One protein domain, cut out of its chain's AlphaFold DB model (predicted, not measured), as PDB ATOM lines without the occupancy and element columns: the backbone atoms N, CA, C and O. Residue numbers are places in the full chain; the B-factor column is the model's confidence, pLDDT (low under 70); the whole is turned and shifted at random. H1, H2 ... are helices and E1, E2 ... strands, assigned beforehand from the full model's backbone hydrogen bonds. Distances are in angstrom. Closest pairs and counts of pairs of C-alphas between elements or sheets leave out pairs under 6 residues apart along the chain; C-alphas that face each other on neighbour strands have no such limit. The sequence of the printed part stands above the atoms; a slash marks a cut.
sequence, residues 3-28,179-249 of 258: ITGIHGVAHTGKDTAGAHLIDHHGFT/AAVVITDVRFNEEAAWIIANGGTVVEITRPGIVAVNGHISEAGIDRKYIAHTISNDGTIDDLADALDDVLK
ATOM      1  N   ILE A   3     -13.470  50.458 -30.194       96.62
ATOM      2  CA  ILE A   3     -13.492  50.962 -31.575       96.62
ATOM      3  C   ILE A   3     -12.906  49.897 -32.496       96.62
ATOM      4  O   ILE A   3     -11.754  49.497 -32.327       96.62
ATOM      5  N   THR A   4     -13.677  49.496 -33.500       97.88
ATOM      6  CA  THR A   4     -13.244  48.565 -34.541       97.88
ATOM      7  C   THR A   4     -13.338  49.239 -35.904       97.88
ATOM      8  O   THR A   4     -14.409  49.664 -36.324       97.88
ATOM      9  N   GLY A   5     -12.219  49.333 -36.614       97.69
ATOM     10  CA  GLY A   5     -12.187  49.702 -38.025       97.69
ATOM     11  C   GLY A   5     -12.255  48.474 -38.914       97.69
ATOM     12  O   GLY A   5     -11.486  47.540 -38.710       97.69
ATOM     13  N   ILE A   6     -13.119  48.495 -39.921       97.25
ATOM     14  CA  ILE A   6     -13.184  47.466 -40.952       97.25
ATOM     15  C   ILE A   6     -12.553  48.014 -42.231       97.25
ATOM     16  O   ILE A   6     -12.994  49.019 -42.793       97.25
ATOM     17  N   HIS A   7     -11.516  47.319 -42.687       96.06
ATOM     18  CA  HIS A   7     -10.826  47.553 -43.944       96.06
ATOM     19  C   HIS A   7     -11.077  46.384 -44.907       96.06
ATOM     20  O   HIS A   7     -11.226  45.240 -44.491       96.06
ATOM     21  N   GLY A   8     -11.126  46.654 -46.208       91.44
ATOM     22  CA  GLY A   8     -11.275  45.625 -47.235       91.44
ATOM     23  C   GLY A   8     -11.776  46.208 -48.549       91.44
ATOM     24  O   GLY A   8     -12.431  47.254 -48.570       91.44
ATOM     25  N   VAL A   9     -11.472  45.532 -49.656       88.00
ATOM     26  CA  VAL A   9     -11.971  45.938 -50.978       88.00
ATOM     27  C   VAL A   9     -13.461  45.609 -51.119       88.00
ATOM     28  O   VAL A   9     -14.034  44.842 -50.340       88.00
ATOM     29  N   ALA A  10     -14.128  46.204 -52.107       84.94
ATOM     30  CA  ALA A  10     -15.540  45.923 -52.351       84.94
ATOM     31  C   ALA A  10     -15.783  44.415 -52.569       84.94
ATOM     32  O   ALA A  10     -15.021  43.754 -53.273       84.94
ATOM     33  N   HIS A  11     -16.881  43.898 -52.009       87.19
ATOM     34  CA  HIS A  11     -17.315  42.493 -52.101       87.19
ATOM     35  C   HIS A  11     -16.472  41.456 -51.333       87.19
ATOM     36  O   HIS A  11     -16.717  40.256 -51.486       87.19
ATOM     37  N   THR A  12     -15.549  41.868 -50.454       91.75
ATOM     38  CA  THR A  12     -14.852  40.919 -49.561       91.75
ATOM     39  C   THR A  12     -15.693  40.437 -48.386       91.75
ATOM     40  O   THR A  12     -15.282  39.509 -47.706       91.75
ATOM     41  N   GLY A  13     -16.865  41.026 -48.135       91.31
ATOM     42  CA  GLY A  13     -17.685  40.738 -46.949       91.31
ATOM     43  C   GLY A  13     -17.486  41.725 -45.797       91.31
ATOM     44  O   GLY A  13     -18.049  41.531 -44.728       91.31
ATOM     45  N   LYS A  14     -16.745  42.821 -46.012       92.88
ATOM     46  CA  LYS A  14     -16.559  43.885 -45.012       92.88
ATOM     47  C   LYS A  14     -17.874  44.462 -44.464       92.88
ATOM     48  O   LYS A  14     -17.962  44.776 -43.283       92.88
ATOM     49  N   ASP A  15     -18.892  44.595 -45.317       92.31
ATOM     50  CA  ASP A  15     -20.184  45.162 -44.916       92.31
ATOM     51  C   ASP A  15     -20.970  44.152 -44.069       92.31
ATOM     52  O   ASP A  15     -21.605  44.539 -43.094       92.31
ATOM     53  N   THR A  16     -20.839  42.855 -44.373       95.06
ATOM     54  CA  THR A  16     -21.367  41.754 -43.555       95.06
ATOM     55  C   THR A  16     -20.692  41.705 -42.184       95.06
ATOM     56  O   THR A  16     -21.381  41.636 -41.174       95.06
ATOM     57  N   ALA A  17     -19.363  41.828 -42.131       95.62
ATOM     58  CA  ALA A  17     -18.618  41.914 -40.873       95.62
ATOM     59  C   ALA A  17     -19.048  43.130 -40.031       95.62
ATOM     60  O   ALA A  17     -19.252  43.023 -38.824       95.62
ATOM     61  N   GLY A  18     -19.233  44.290 -40.669       95.38
ATOM     62  CA  GLY A  18     -19.752  45.483 -40.003       95.38
ATOM     63  C   GLY A  18     -21.168  45.288 -39.454       95.38
ATOM     64  O   GLY A  18     -21.425  45.687 -38.322       95.38
ATOM     65  N   ALA A  19     -22.060  44.657 -40.227       95.44
ATOM     66  CA  ALA A  19     -23.425  44.342 -39.803       95.44
ATOM     67  C   ALA A  19     -23.448  43.416 -38.580       95.44
ATOM     68  O   ALA A  19     -24.144  43.716 -37.618       95.44
ATOM     69  N   HIS A  20     -22.605  42.378 -38.557       95.75
ATOM     70  CA  HIS A  20     -22.493  41.464 -37.414       95.75
ATOM     71  C   HIS A  20     -22.208  42.197 -36.092       95.75
ATOM     72  O   HIS A  20     -22.888  41.985 -35.091       95.75
ATOM     73  N   LEU A  21     -21.256  43.137 -36.101       95.56
ATOM     74  CA  LEU A  21     -20.923  43.936 -34.914       95.56
ATOM     75  C   LEU A  21     -22.094  44.802 -34.428       95.56
ATOM     76  O   LEU A  21     -22.250  45.022 -33.224       95.56
ATOM     77  N   ILE A  22     -22.908  45.310 -35.350       95.38
ATOM     78  CA  ILE A  22     -24.073  46.140 -35.030       95.38
ATOM     79  C   ILE A  22     -25.179  45.261 -34.444       95.38
ATOM     80  O   ILE A  22     -25.660  45.528 -33.342       95.38
ATOM     81  N   ASP A  23     -25.536  44.202 -35.166       94.31
ATOM     82  CA  ASP A  23     -26.730  43.401 -34.913       94.31
ATOM     83  C   ASP A  23     -26.567  42.474 -33.699       94.31
ATOM     84  O   ASP A  23     -27.536  42.237 -32.975       94.31
ATOM     85  N   HIS A  24     -25.348  41.987 -33.433       93.38
ATOM     86  CA  HIS A  24     -25.087  40.993 -32.383       93.38
ATOM     87  C   HIS A  24     -24.279  41.518 -31.191       93.38
ATOM     88  O   HIS A  24     -24.351  40.935 -30.108       93.38
ATOM     89  N   HIS A  25     -23.553  42.632 -31.351       92.56
ATOM     90  CA  HIS A  25     -22.649  43.156 -30.313       92.56
ATOM     91  C   HIS A  25     -22.934  44.606 -29.902       92.56
ATOM     92  O   HIS A  25     -22.218  45.167 -29.071       92.56
ATOM     93  N   GLY A  26     -23.984  45.227 -30.448       92.88
ATOM     94  CA  GLY A  26     -24.431  46.564 -30.048       92.88
ATOM     95  C   GLY A  26     -23.481  47.695 -30.451       92.88
ATOM     96  O   GLY A  26     -23.492  48.766 -29.836       92.88
ATOM     97  N   PHE A  27     -22.638  47.481 -31.466       96.44
ATOM     98  CA  PHE A  27     -21.776  48.533 -31.995       96.44
ATOM     99  C   PHE A  27     -22.613  49.595 -32.709       96.44
ATOM    100  O   PHE A  27     -23.533  49.303 -33.467       96.44
ATOM    101  N   THR A  28     -22.245  50.858 -32.520       97.00
ATOM    102  CA  THR A  28     -22.804  51.963 -33.300       97.00
ATOM    103  C   THR A  28     -21.966  52.172 -34.556       97.00
ATOM    104  O   THR A  28     -20.737  52.270 -34.489       97.00
ATOM    105  N   ALA A 179     -21.218  53.326 -26.707       92.00
ATOM    106  CA  ALA A 179     -20.479  52.354 -25.897       92.00
ATOM    107  C   ALA A 179     -19.378  51.642 -26.716       92.00
ATOM    108  O   ALA A 179     -18.245  51.477 -26.242       92.00
ATOM    109  N   ALA A 180     -19.708  51.289 -27.963       94.94
ATOM    110  CA  ALA A 180     -18.832  50.658 -28.943       94.94
ATOM    111  C   ALA A 180     -19.061  51.246 -30.347       94.94
ATOM    112  O   ALA A 180     -20.180  51.627 -30.696       94.94
ATOM    113  N   VAL A 181     -17.999  51.329 -31.146       97.25
ATOM    114  CA  VAL A 181     -17.962  51.988 -32.461       97.25
ATOM    115  C   VAL A 181     -17.435  51.022 -33.508       97.25
ATOM    116  O   VAL A 181     -16.352  50.466 -33.334       97.25
ATOM    117  N   VAL A 182     -18.152  50.875 -34.622       97.75
ATOM    118  CA  VAL A 182     -17.629  50.232 -35.836       97.75
ATOM    119  C   VAL A 182     -17.485  51.266 -36.950       97.75
ATOM    120  O   VAL A 182     -18.448  51.950 -37.297       97.75
ATOM    121  N   ILE A 183     -16.285  51.384 -37.520       97.31
ATOM    122  CA  ILE A 183     -15.991  52.239 -38.677       97.31
ATOM    123  C   ILE A 183     -15.894  51.352 -39.914       97.31
ATOM    124  O   ILE A 183     -14.962  50.570 -40.057       97.31
ATOM    125  N   THR A 184     -16.888  51.447 -40.792       93.50
ATOM    126  CA  THR A 184     -17.159  50.448 -41.857       93.50
ATOM    127  C   THR A 184     -16.392  50.645 -43.175       93.50
ATOM    128  O   THR A 184     -16.484  49.823 -44.095       93.50
ATOM    129  N   ASP A 185     -15.670  51.752 -43.312       91.81
ATOM    130  CA  ASP A 185     -15.091  52.215 -44.575       91.81
ATOM    131  C   ASP A 185     -13.676  52.795 -44.420       91.81
ATOM    132  O   ASP A 185     -13.341  53.774 -45.083       91.81
ATOM    133  N   VAL A 186     -12.828  52.159 -43.602       95.31
ATOM    134  CA  VAL A 186     -11.420  52.562 -43.442       95.31
ATOM    135  C   VAL A 186     -10.665  52.352 -44.759       95.31
ATOM    136  O   VAL A 186     -10.489  51.222 -45.225       95.31
ATOM    137  N   ARG A 187     -10.218  53.447 -45.366       92.44
ATOM    138  CA  ARG A 187      -9.598  53.521 -46.699       92.44
ATOM    139  C   ARG A 187      -8.276  54.277 -46.712       92.44
ATOM    140  O   ARG A 187      -7.497  54.070 -47.635       92.44
ATOM    141  N   PHE A 188      -8.018  55.124 -45.719       94.00
ATOM    142  CA  PHE A 188      -6.811  55.939 -45.639       94.00
ATOM    143  C   PHE A 188      -6.031  55.716 -44.341       94.00
ATOM    144  O   PHE A 188      -6.584  55.417 -43.281       94.00
ATOM    145  N   ASN A 189      -4.715  55.914 -44.420       95.81
ATOM    146  CA  ASN A 189      -3.796  55.748 -43.296       95.81
ATOM    147  C   ASN A 189      -4.158  56.633 -42.097       95.81
ATOM    148  O   ASN A 189      -3.997  56.209 -40.957       95.81
ATOM    149  N   GLU A 190      -4.663  57.842 -42.339       95.25
ATOM    150  CA  GLU A 190      -5.066  58.761 -41.274       95.25
ATOM    151  C   GLU A 190      -6.290  58.256 -40.496       95.25
ATOM    152  O   GLU A 190      -6.384  58.456 -39.285       95.25
ATOM    153  N   GLU A 191      -7.210  57.565 -41.173       96.12
ATOM    154  CA  GLU A 191      -8.407  56.973 -40.564       96.12
ATOM    155  C   GLU A 191      -8.010  55.821 -39.639       96.12
ATOM    156  O   GLU A 191      -8.418  55.770 -38.477       96.12
ATOM    157  N   ALA A 192      -7.132  54.942 -40.126       97.25
ATOM    158  CA  ALA A 192      -6.590  53.836 -39.350       97.25
ATOM    159  C   ALA A 192      -5.741  54.322 -38.159       97.25
ATOM    160  O   ALA A 192      -5.875  53.818 -37.042       97.25
ATOM    161  N   ALA A 193      -4.911  55.349 -38.370       97.25
ATOM    162  CA  ALA A 193      -4.101  55.952 -37.318       97.25
ATOM    163  C   ALA A 193      -4.964  56.544 -36.196       97.25
ATOM    164  O   ALA A 193      -4.637  56.371 -35.022       97.25
ATOM    165  N   TRP A 194      -6.080  57.198 -36.531       96.69
ATOM    166  CA  TRP A 194      -7.005  57.721 -35.526       96.69
ATOM    167  C   TRP A 194      -7.660  56.613 -34.702       96.69
ATOM    168  O   TRP A 194      -7.738  56.742 -33.481       96.69
ATOM    169  N   ILE A 195      -8.072  55.512 -35.336       97.50
ATOM    170  CA  ILE A 195      -8.634  54.349 -34.632       97.50
ATOM    171  C   ILE A 195      -7.640  53.837 -33.587       97.50
ATOM    172  O   ILE A 195      -7.986  53.719 -32.412       97.50
ATOM    173  N   ILE A 196      -6.388  53.611 -33.990       97.25
ATOM    174  CA  ILE A 196      -5.333  53.083 -33.112       97.25
ATOM    175  C   ILE A 196      -4.987  54.071 -31.997       97.25
ATOM    176  O   ILE A 196      -4.863  53.678 -30.838       97.25
ATOM    177  N   ALA A 197      -4.879  55.363 -32.315       96.56
ATOM    178  CA  ALA A 197      -4.603  56.406 -31.327       96.56
ATOM    179  C   ALA A 197      -5.686  56.501 -30.236       96.56
ATOM    180  O   ALA A 197      -5.403  56.965 -29.134       96.56
ATOM    181  N   ASN A 198      -6.905  56.030 -30.519       95.88
ATOM    182  CA  ASN A 198      -8.015  55.962 -29.567       95.88
ATOM    183  C   ASN A 198      -8.200  54.560 -28.952       95.88
ATOM    184  O   ASN A 198      -9.268  54.251 -28.426       95.88
ATOM    185  N   GLY A 199      -7.169  53.707 -29.005       95.12
ATOM    186  CA  GLY A 199      -7.189  52.359 -28.426       95.12
ATOM    187  C   GLY A 199      -8.041  51.355 -29.205       95.12
ATOM    188  O   GLY A 199      -8.386  50.302 -28.671       95.12
ATOM    189  N   GLY A 200      -8.414  51.687 -30.442       96.31
ATOM    190  CA  GLY A 200      -9.156  50.817 -31.339       96.31
ATOM    191  C   GLY A 200      -8.276  49.829 -32.099       96.31
ATOM    192  O   GLY A 200      -7.050  49.838 -32.011       96.31
ATOM    193  N   THR A 201      -8.926  48.970 -32.876       97.50
ATOM    194  CA  THR A 201      -8.292  47.913 -33.676       97.50
ATOM    195  C   THR A 201      -8.802  47.980 -35.111       97.50
ATOM    196  O   THR A 201      -9.988  48.215 -35.325       97.50
ATOM    197  N   VAL A 202      -7.927  47.783 -36.100       98.25
ATOM    198  CA  VAL A 202      -8.325  47.696 -37.513       98.25
ATOM    199  C   VAL A 202      -8.217  46.250 -37.979       98.25
ATOM    200  O   VAL A 202      -7.160  45.626 -37.852       98.25
ATOM    201  N   VAL A 203      -9.316  45.738 -38.524       98.00
ATOM    202  CA  VAL A 203      -9.447  44.390 -39.073       98.00
ATOM    203  C   VAL A 203      -9.607  44.490 -40.584       98.00
ATOM    204  O   VAL A 203     -10.460  45.224 -41.084       98.00
ATOM    205  N   GLU A 204      -8.785  43.753 -41.317       97.56
ATOM    206  CA  GLU A 204      -8.909  43.602 -42.759       97.56
ATOM    207  C   GLU A 204      -9.726  42.355 -43.108       97.56
ATOM    208  O   GLU A 204      -9.396  41.255 -42.672       97.56
ATOM    209  N   ILE A 205     -10.742  42.517 -43.955       96.44
ATOM    210  CA  ILE A 205     -11.493  41.415 -44.557       96.44
ATOM    211  C   ILE A 205     -11.038  41.232 -46.005       96.44
ATOM    212  O   ILE A 205     -11.227  42.112 -46.855       96.44
ATOM    213  N   THR A 206     -10.472  40.064 -46.294       95.00
ATOM    214  CA  THR A 206     -10.033  39.641 -47.633       95.00
ATOM    215  C   THR A 206     -10.934  38.532 -48.161       95.00
ATOM    216  O   THR A 206     -11.596  37.863 -47.381       95.00
ATOM    217  N   ARG A 207     -10.991  38.322 -49.480       92.88
ATOM    218  CA  ARG A 207     -11.735  37.205 -50.081       92.88
ATOM    219  C   ARG A 207     -10.931  36.614 -51.237       92.88
ATOM    220  O   ARG A 207     -10.550  37.383 -52.125       92.88
ATOM    221  N   PRO A 208     -10.663  35.294 -51.265       91.56
ATOM    222  CA  PRO A 208      -9.902  34.690 -52.354       91.56
ATOM    223  C   PRO A 208     -10.503  35.000 -53.726       91.56
ATOM    224  O   PRO A 208     -11.713  34.915 -53.931       91.56
ATOM    225  N   GLY A 209      -9.646  35.381 -54.674       86.00
ATOM    226  CA  GLY A 209     -10.049  35.724 -56.041       86.00
ATOM    227  C   GLY A 209     -10.632  37.131 -56.224       86.00
ATOM    228  O   GLY A 209     -10.884  37.519 -57.362       86.00
ATOM    229  N   ILE A 210     -10.803  37.915 -55.154       83.12
ATOM    230  CA  ILE A 210     -11.198  39.325 -55.242       83.12
ATOM    231  C   ILE A 210      -9.971  40.207 -55.033       83.12
ATOM    232  O   ILE A 210      -9.289  40.125 -54.014       83.12
ATOM    233  N   VAL A 211      -9.711  41.080 -56.004       76.62
ATOM    234  CA  VAL A 211      -8.648  42.089 -55.951       76.62
ATOM    235  C   VAL A 211      -9.242  43.482 -56.108       76.62
ATOM    236  O   VAL A 211     -10.325  43.644 -56.674       76.62
ATOM    237  N   ALA A 212      -8.530  44.492 -55.609       71.12
ATOM    238  CA  ALA A 212      -8.907  45.882 -55.823       71.12
ATOM    239  C   ALA A 212      -8.988  46.177 -57.328       71.12
ATOM    240  O   ALA A 212      -8.051  45.903 -58.081       71.12
ATOM    241  N   VAL A 213     -10.098  46.771 -57.763       67.00
ATOM    242  CA  VAL A 213     -10.179  47.376 -59.093       67.00
ATOM    243  C   VAL A 213      -9.527  48.752 -58.975       67.00
ATOM    244  O   VAL A 213     -10.160  49.715 -58.547       67.00
ATOM    245  N   ASN A 214      -8.231  48.824 -59.275       57.03
ATOM    246  CA  ASN A 214      -7.463  50.064 -59.175       57.03
ATOM    247  C   ASN A 214      -8.003  51.122 -60.147       57.03
ATOM    248  O   ASN A 214      -8.032  50.906 -61.357       57.03
ATOM    249  N   GLY A 215      -8.385  52.281 -59.602       65.19
ATOM    250  CA  GLY A 215      -8.806  53.444 -60.389       65.19
ATOM    251  C   GLY A 215      -8.742  54.775 -59.633       65.19
ATOM    252  O   GLY A 215      -8.394  55.784 -60.233       65.19
ATOM    253  N   HIS A 216      -9.006  54.787 -58.319       73.00
ATOM    254  CA  HIS A 216      -8.990  55.999 -57.485       73.00
ATOM    255  C   HIS A 216      -8.149  55.804 -56.211       73.00
ATOM    256  O   HIS A 216      -8.071  54.692 -55.691       73.00
ATOM    257  N   ILE A 217      -7.548  56.874 -55.671       78.69
ATOM    258  CA  ILE A 217      -6.648  56.803 -54.497       78.69
ATOM    259  C   ILE A 217      -7.325  56.201 -53.253       78.69
ATOM    260  O   ILE A 217      -6.687  55.494 -52.481       78.69
ATOM    261  N   SER A 218      -8.637  56.401 -53.099       74.06
ATOM    262  CA  SER A 218      -9.444  55.815 -52.016       74.06
ATOM    263  C   SER A 218      -9.648  54.295 -52.118       74.06
ATOM    264  O   SER A 218     -10.337  53.724 -51.272       74.06
ATOM    265  N   GLU A 219      -9.136  53.657 -53.175       78.38
ATOM    266  CA  GLU A 219      -9.148  52.204 -53.395       78.38
ATOM    267  C   GLU A 219      -7.751  51.576 -53.198       78.38
ATOM    268  O   GLU A 219      -7.616  50.360 -53.295       78.38
ATOM    269  N   ALA A 220      -6.712  52.377 -52.907       79.50
ATOM    270  CA  ALA A 220      -5.336  51.895 -52.726       79.50
ATOM    271  C   ALA A 220      -5.130  51.094 -51.423       79.50
ATOM    272  O   ALA A 220      -4.195  50.300 -51.318       79.50
ATOM    273  N   GLY A 221      -6.017  51.290 -50.446       85.44
ATOM    274  CA  GLY A 221      -5.965  50.668 -49.128       85.44
ATOM    275  C   GLY A 221      -5.017  51.361 -48.147       85.44
ATOM    276  O   GLY A 221      -4.606  52.499 -48.362       85.44
ATOM    277  N   ILE A 222      -4.714  50.680 -47.037       93.50
ATOM    278  CA  ILE A 222      -3.915  51.220 -45.923       93.50
ATOM    279  C   ILE A 222      -2.613  50.437 -45.709       93.50
ATOM    280  O   ILE A 222      -2.497  49.265 -46.080       93.50
ATOM    281  N   ASP A 223      -1.634  51.067 -45.057       95.44
ATOM    282  CA  ASP A 223      -0.378  50.420 -44.682       95.44
ATOM    283  C   ASP A 223      -0.645  49.212 -43.771       95.44
ATOM    284  O   ASP A 223      -1.333  49.319 -42.751       95.44
ATOM    285  N   ARG A 224       0.022  48.085 -44.055       95.06
ATOM    286  CA  ARG A 224      -0.061  46.842 -43.260       95.06
ATOM    287  C   ARG A 224       0.197  47.048 -41.767       95.06
ATOM    288  O   ARG A 224      -0.368  46.328 -40.959       95.06
ATOM    289  N   LYS A 225       1.011  48.043 -41.396       96.25
ATOM    290  CA  LYS A 225       1.328  48.372 -39.994       96.25
ATOM    291  C   LYS A 225       0.105  48.774 -39.162       96.25
ATOM    292  O   LYS A 225       0.174  48.719 -37.941       96.25
ATOM    293  N   TYR A 226      -0.969  49.229 -39.808       97.56
ATOM    294  CA  TYR A 226      -2.201  49.600 -39.124       97.56
ATOM    295  C   TYR A 226      -3.175  48.427 -38.976       97.56
ATOM    296  O   TYR A 226      -4.109  48.518 -38.189       97.56
ATOM    297  N   ILE A 227      -2.969  47.336 -39.716       97.50
ATOM    298  CA  ILE A 227      -3.843  46.165 -39.699       97.50
ATOM    299  C   ILE A 227      -3.402  45.265 -38.547       97.50
ATOM    300  O   ILE A 227      -2.310  44.702 -38.570       97.50
ATOM    301  N   ALA A 228      -4.256  45.126 -37.536       97.44
ATOM    302  CA  ALA A 228      -3.993  44.240 -36.406       97.44
ATOM    303  C   ALA A 228      -4.318  42.781 -36.749       97.44
ATOM    304  O   ALA A 228      -3.625  41.865 -36.310       97.44
ATOM    305  N   HIS A 229      -5.364  42.578 -37.552       97.31
ATOM    306  CA  HIS A 229      -5.851  41.259 -37.927       97.31
ATOM    307  C   HIS A 229      -6.318  41.243 -39.377       97.31
ATOM    308  O   HIS A 229      -6.934  42.201 -39.842       97.31
ATOM    309  N   THR A 230      -6.068  40.133 -40.065       97.12
ATOM    310  CA  THR A 230      -6.593  39.862 -41.404       97.12
ATOM    311  C   THR A 230      -7.437  38.596 -41.338       97.12
ATOM    312  O   THR A 230      -6.949  37.558 -40.894       97.12
ATOM    313  N   ILE A 231      -8.683  38.683 -41.795       97.00
ATOM    314  CA  ILE A 231      -9.619  37.564 -41.900       97.00
ATOM    315  C   ILE A 231      -9.780  37.207 -43.385       97.00
ATOM    316  O   ILE A 231     -10.024  38.076 -44.229       97.00
ATOM    317  N   SER A 232      -9.609  35.923 -43.707       96.06
ATOM    318  CA  SER A 232      -9.921  35.361 -45.027       96.06
ATOM    319  C   SER A 232     -11.393  34.968 -45.046       96.06
ATOM    320  O   SER A 232     -11.802  34.077 -44.315       96.06
ATOM    321  N   ASN A 233     -12.199  35.646 -45.858       95.94
ATOM    322  CA  ASN A 233     -13.593  35.294 -46.090       95.94
ATOM    323  C   ASN A 233     -13.685  34.271 -47.233       95.94
ATOM    324  O   ASN A 233     -13.908  34.631 -48.394       95.94
ATOM    325  N   ASP A 234     -13.458  33.004 -46.903       94.00
ATOM    326  CA  ASP A 234     -13.511  31.856 -47.817       94.00
ATOM    327  C   ASP A 234     -14.568  30.805 -47.436       94.00
ATOM    328  O   ASP A 234     -14.707  29.796 -48.131       94.00
ATOM    329  N   GLY A 235     -15.348  31.080 -46.389       93.31
ATOM    330  CA  GLY A 235     -16.410  30.221 -45.875       93.31
ATOM    331  C   GLY A 235     -17.807  30.837 -45.971       93.31
ATOM    332  O   GLY A 235     -18.161  31.549 -46.917       93.31
ATOM    333  N   THR A 236     -18.630  30.496 -44.987       95.94
ATOM    334  CA  THR A 236     -19.994  30.988 -44.795       95.94
ATOM    335  C   THR A 236     -20.017  32.337 -44.066       95.94
ATOM    336  O   THR A 236     -18.992  32.856 -43.629       95.94
ATOM    337  N   ILE A 237     -21.210  32.930 -43.945       94.25
ATOM    338  CA  ILE A 237     -21.405  34.149 -43.145       94.25
ATOM    339  C   ILE A 237     -21.100  33.877 -41.665       94.25
ATOM    340  O   ILE A 237     -20.480  34.723 -41.025       94.25
ATOM    341  N   ASP A 238     -21.476  32.699 -41.162       95.06
ATOM    342  CA  ASP A 238     -21.231  32.296 -39.775       95.06
ATOM    343  C   ASP A 238     -19.728  32.115 -39.520       95.06
ATOM    344  O   ASP A 238     -19.216  32.630 -38.535       95.06
ATOM    345  N   ASP A 239     -18.985  31.525 -40.467       96.31
ATOM    346  CA  ASP A 239     -17.521  31.409 -40.354       96.31
ATOM    347  C   ASP A 239     -16.840  32.790 -40.265       96.31
ATOM    348  O   ASP A 239     -15.885  32.982 -39.510       96.31
ATOM    349  N   LEU A 240     -17.331  33.775 -41.031       96.31
ATOM    350  CA  LEU A 240     -16.833  35.152 -40.971       96.31
ATOM    351  C   LEU A 240     -17.174  35.824 -39.631       96.31
ATOM    352  O   LEU A 240     -16.351  36.574 -39.107       96.31
ATOM    353  N   ALA A 241     -18.376  35.581 -39.108       95.25
ATOM    354  CA  ALA A 241     -18.830  36.099 -37.823       95.25
ATOM    355  C   ALA A 241     -18.005  35.521 -36.663       95.25
ATOM    356  O   ALA A 241     -17.449  36.289 -35.876       95.25
ATOM    357  N   ASP A 242     -17.831  34.199 -36.622       94.94
ATOM    358  CA  ASP A 242     -17.041  33.494 -35.608       94.94
ATOM    359  C   ASP A 242     -15.579  33.961 -35.625       94.94
ATOM    360  O   ASP A 242     -15.012  34.312 -34.589       94.94
ATOM    361  N   ALA A 243     -14.972  34.071 -36.815       96.12
ATOM    362  CA  ALA A 243     -13.607  34.574 -36.952       96.12
ATOM    363  C   ALA A 243     -13.460  36.025 -36.463       96.12
ATOM    364  O   ALA A 243     -12.421  36.394 -35.905       96.12
ATOM    365  N   LEU A 244     -14.477  36.863 -36.686       95.81
ATOM    366  CA  LEU A 244     -14.482  38.248 -36.224       95.81
ATOM    367  C   LEU A 244     -14.608  38.326 -34.698       95.81
ATOM    368  O   LEU A 244     -13.878  39.101 -34.072       95.81
ATOM    369  N   ASP A 245     -15.477  37.505 -34.109       95.25
ATOM    370  CA  ASP A 245     -15.692  37.423 -32.665       95.25
ATOM    371  C   ASP A 245     -14.434  36.939 -31.940       95.25
ATOM    372  O   ASP A 245     -13.991  37.578 -30.981       95.25
ATOM    373  N   ASP A 246     -13.789  35.891 -32.454       94.31
ATOM    374  CA  ASP A 246     -12.540  35.351 -31.914       94.31
ATOM    375  C   ASP A 246     -11.415  36.395 -31.916       94.31
ATOM    376  O   ASP A 246     -10.734  36.616 -30.907       94.31
ATOM    377  N   VAL A 247     -11.228  37.073 -33.050       94.50
ATOM    378  CA  VAL A 247     -10.182  38.083 -33.234       94.50
ATOM    379  C   VAL A 247     -10.382  39.279 -32.305       94.50
ATOM    380  O   VAL A 247      -9.430  39.757 -31.681       94.50
ATOM    381  N   LEU A 248     -11.619  39.764 -32.203       93.69
ATOM    382  CA  LEU A 248     -11.966  40.919 -31.379       93.69
ATOM    383  C   LEU A 248     -12.225  40.546 -29.912       93.69
ATOM    384  O   LEU A 248     -12.469  41.441 -29.097       93.69
ATOM    385  N   LYS A 249     -12.131  39.253 -29.572       91.44
ATOM    386  CA  LYS A 249     -12.436  38.684 -28.251       91.44
ATOM    387  C   LYS A 249     -13.824  39.098 -27.769       91.44
ATOM    388  O   LYS A 249     -14.010  39.440 -26.598       91.44
TER     389      LYS A 249
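This is residues 3 to 28 and 179 to 249 of the 258 residues of an uncharacterized protein of Arthrobacter sp. AETb3-4 (UniProt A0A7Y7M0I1). A twisted four-stranded parallel sheet forms the core, with H1 and H3 covering one face and H2 alone covering the other: three layers, helices on both faces of a sheet. A wide loop, residues 207 to 228, joins E3 to E4. The printed part has 97 residues, with named elements E1 H1 E2 H2 E3 E4 H3 along the chain, sheet order E2 E1 E3 E4, and mixed class. It is compact, with a radius of gyration of the C-alphas of 12.6 A and spans of 35 by 32 by 19 A.

E1, residues 3 to 7, begins at C-alpha 3 (-13.492, 50.962, -31.575). The other strands are E2, residues 180 to 183, E3, residues 201 to 206, 16.3 A long, and E4, residues 229 to 232. H1, residues 14 to 25, is 15.9 A long, H2, residues 189 to 197, 12.0 A, and H3, residues 237 to 248, 16.5 A, ending at C-alpha 248 (-11.966, 40.919, -31.379).

N 4 and O 181 pair E1 with E2 at 2.9 A, N 5 and O 201 pair E1 with E3 at 2.8 A, and N 204 and O 229 pair E3 with E4 at 2.8 A, within hydrogen-bond range. H1 is on the sheet at a height of 8.6 A, over E1; its closest C-alpha pair with E1 is Ile 6 and Lys 14, 6.4 A. On the same face, H3 has a height of 9.1 A, over E3 and, only just, E4, with 3 C-alphas falling on it. Residues 16 to 20 of H1 touch H3, closest at the C-alphas of His 20 and Ala 241, 6.5 A, at 71 degrees, only just about perpendicular. H2, on the opposite face, has a height of 9.3 A, over E1 and E3. E2, H2 and E3 form a split strand-helix-strand unit, E1 between its strands, with a right-handed crossover. In H1, H2 and H3 every O i to N i+4 pair is within hydrogen-bond range.

The C-alphas of Ala 179 and Gly 215, the two farthest apart, are 36.4 A apart. Residues 29 to 178 are not printed; C-alphas 28 and 179 are 7.8 A apart across the cut. The link E3 to E4 is long. Residues 213 to 215 are under pLDDT 70.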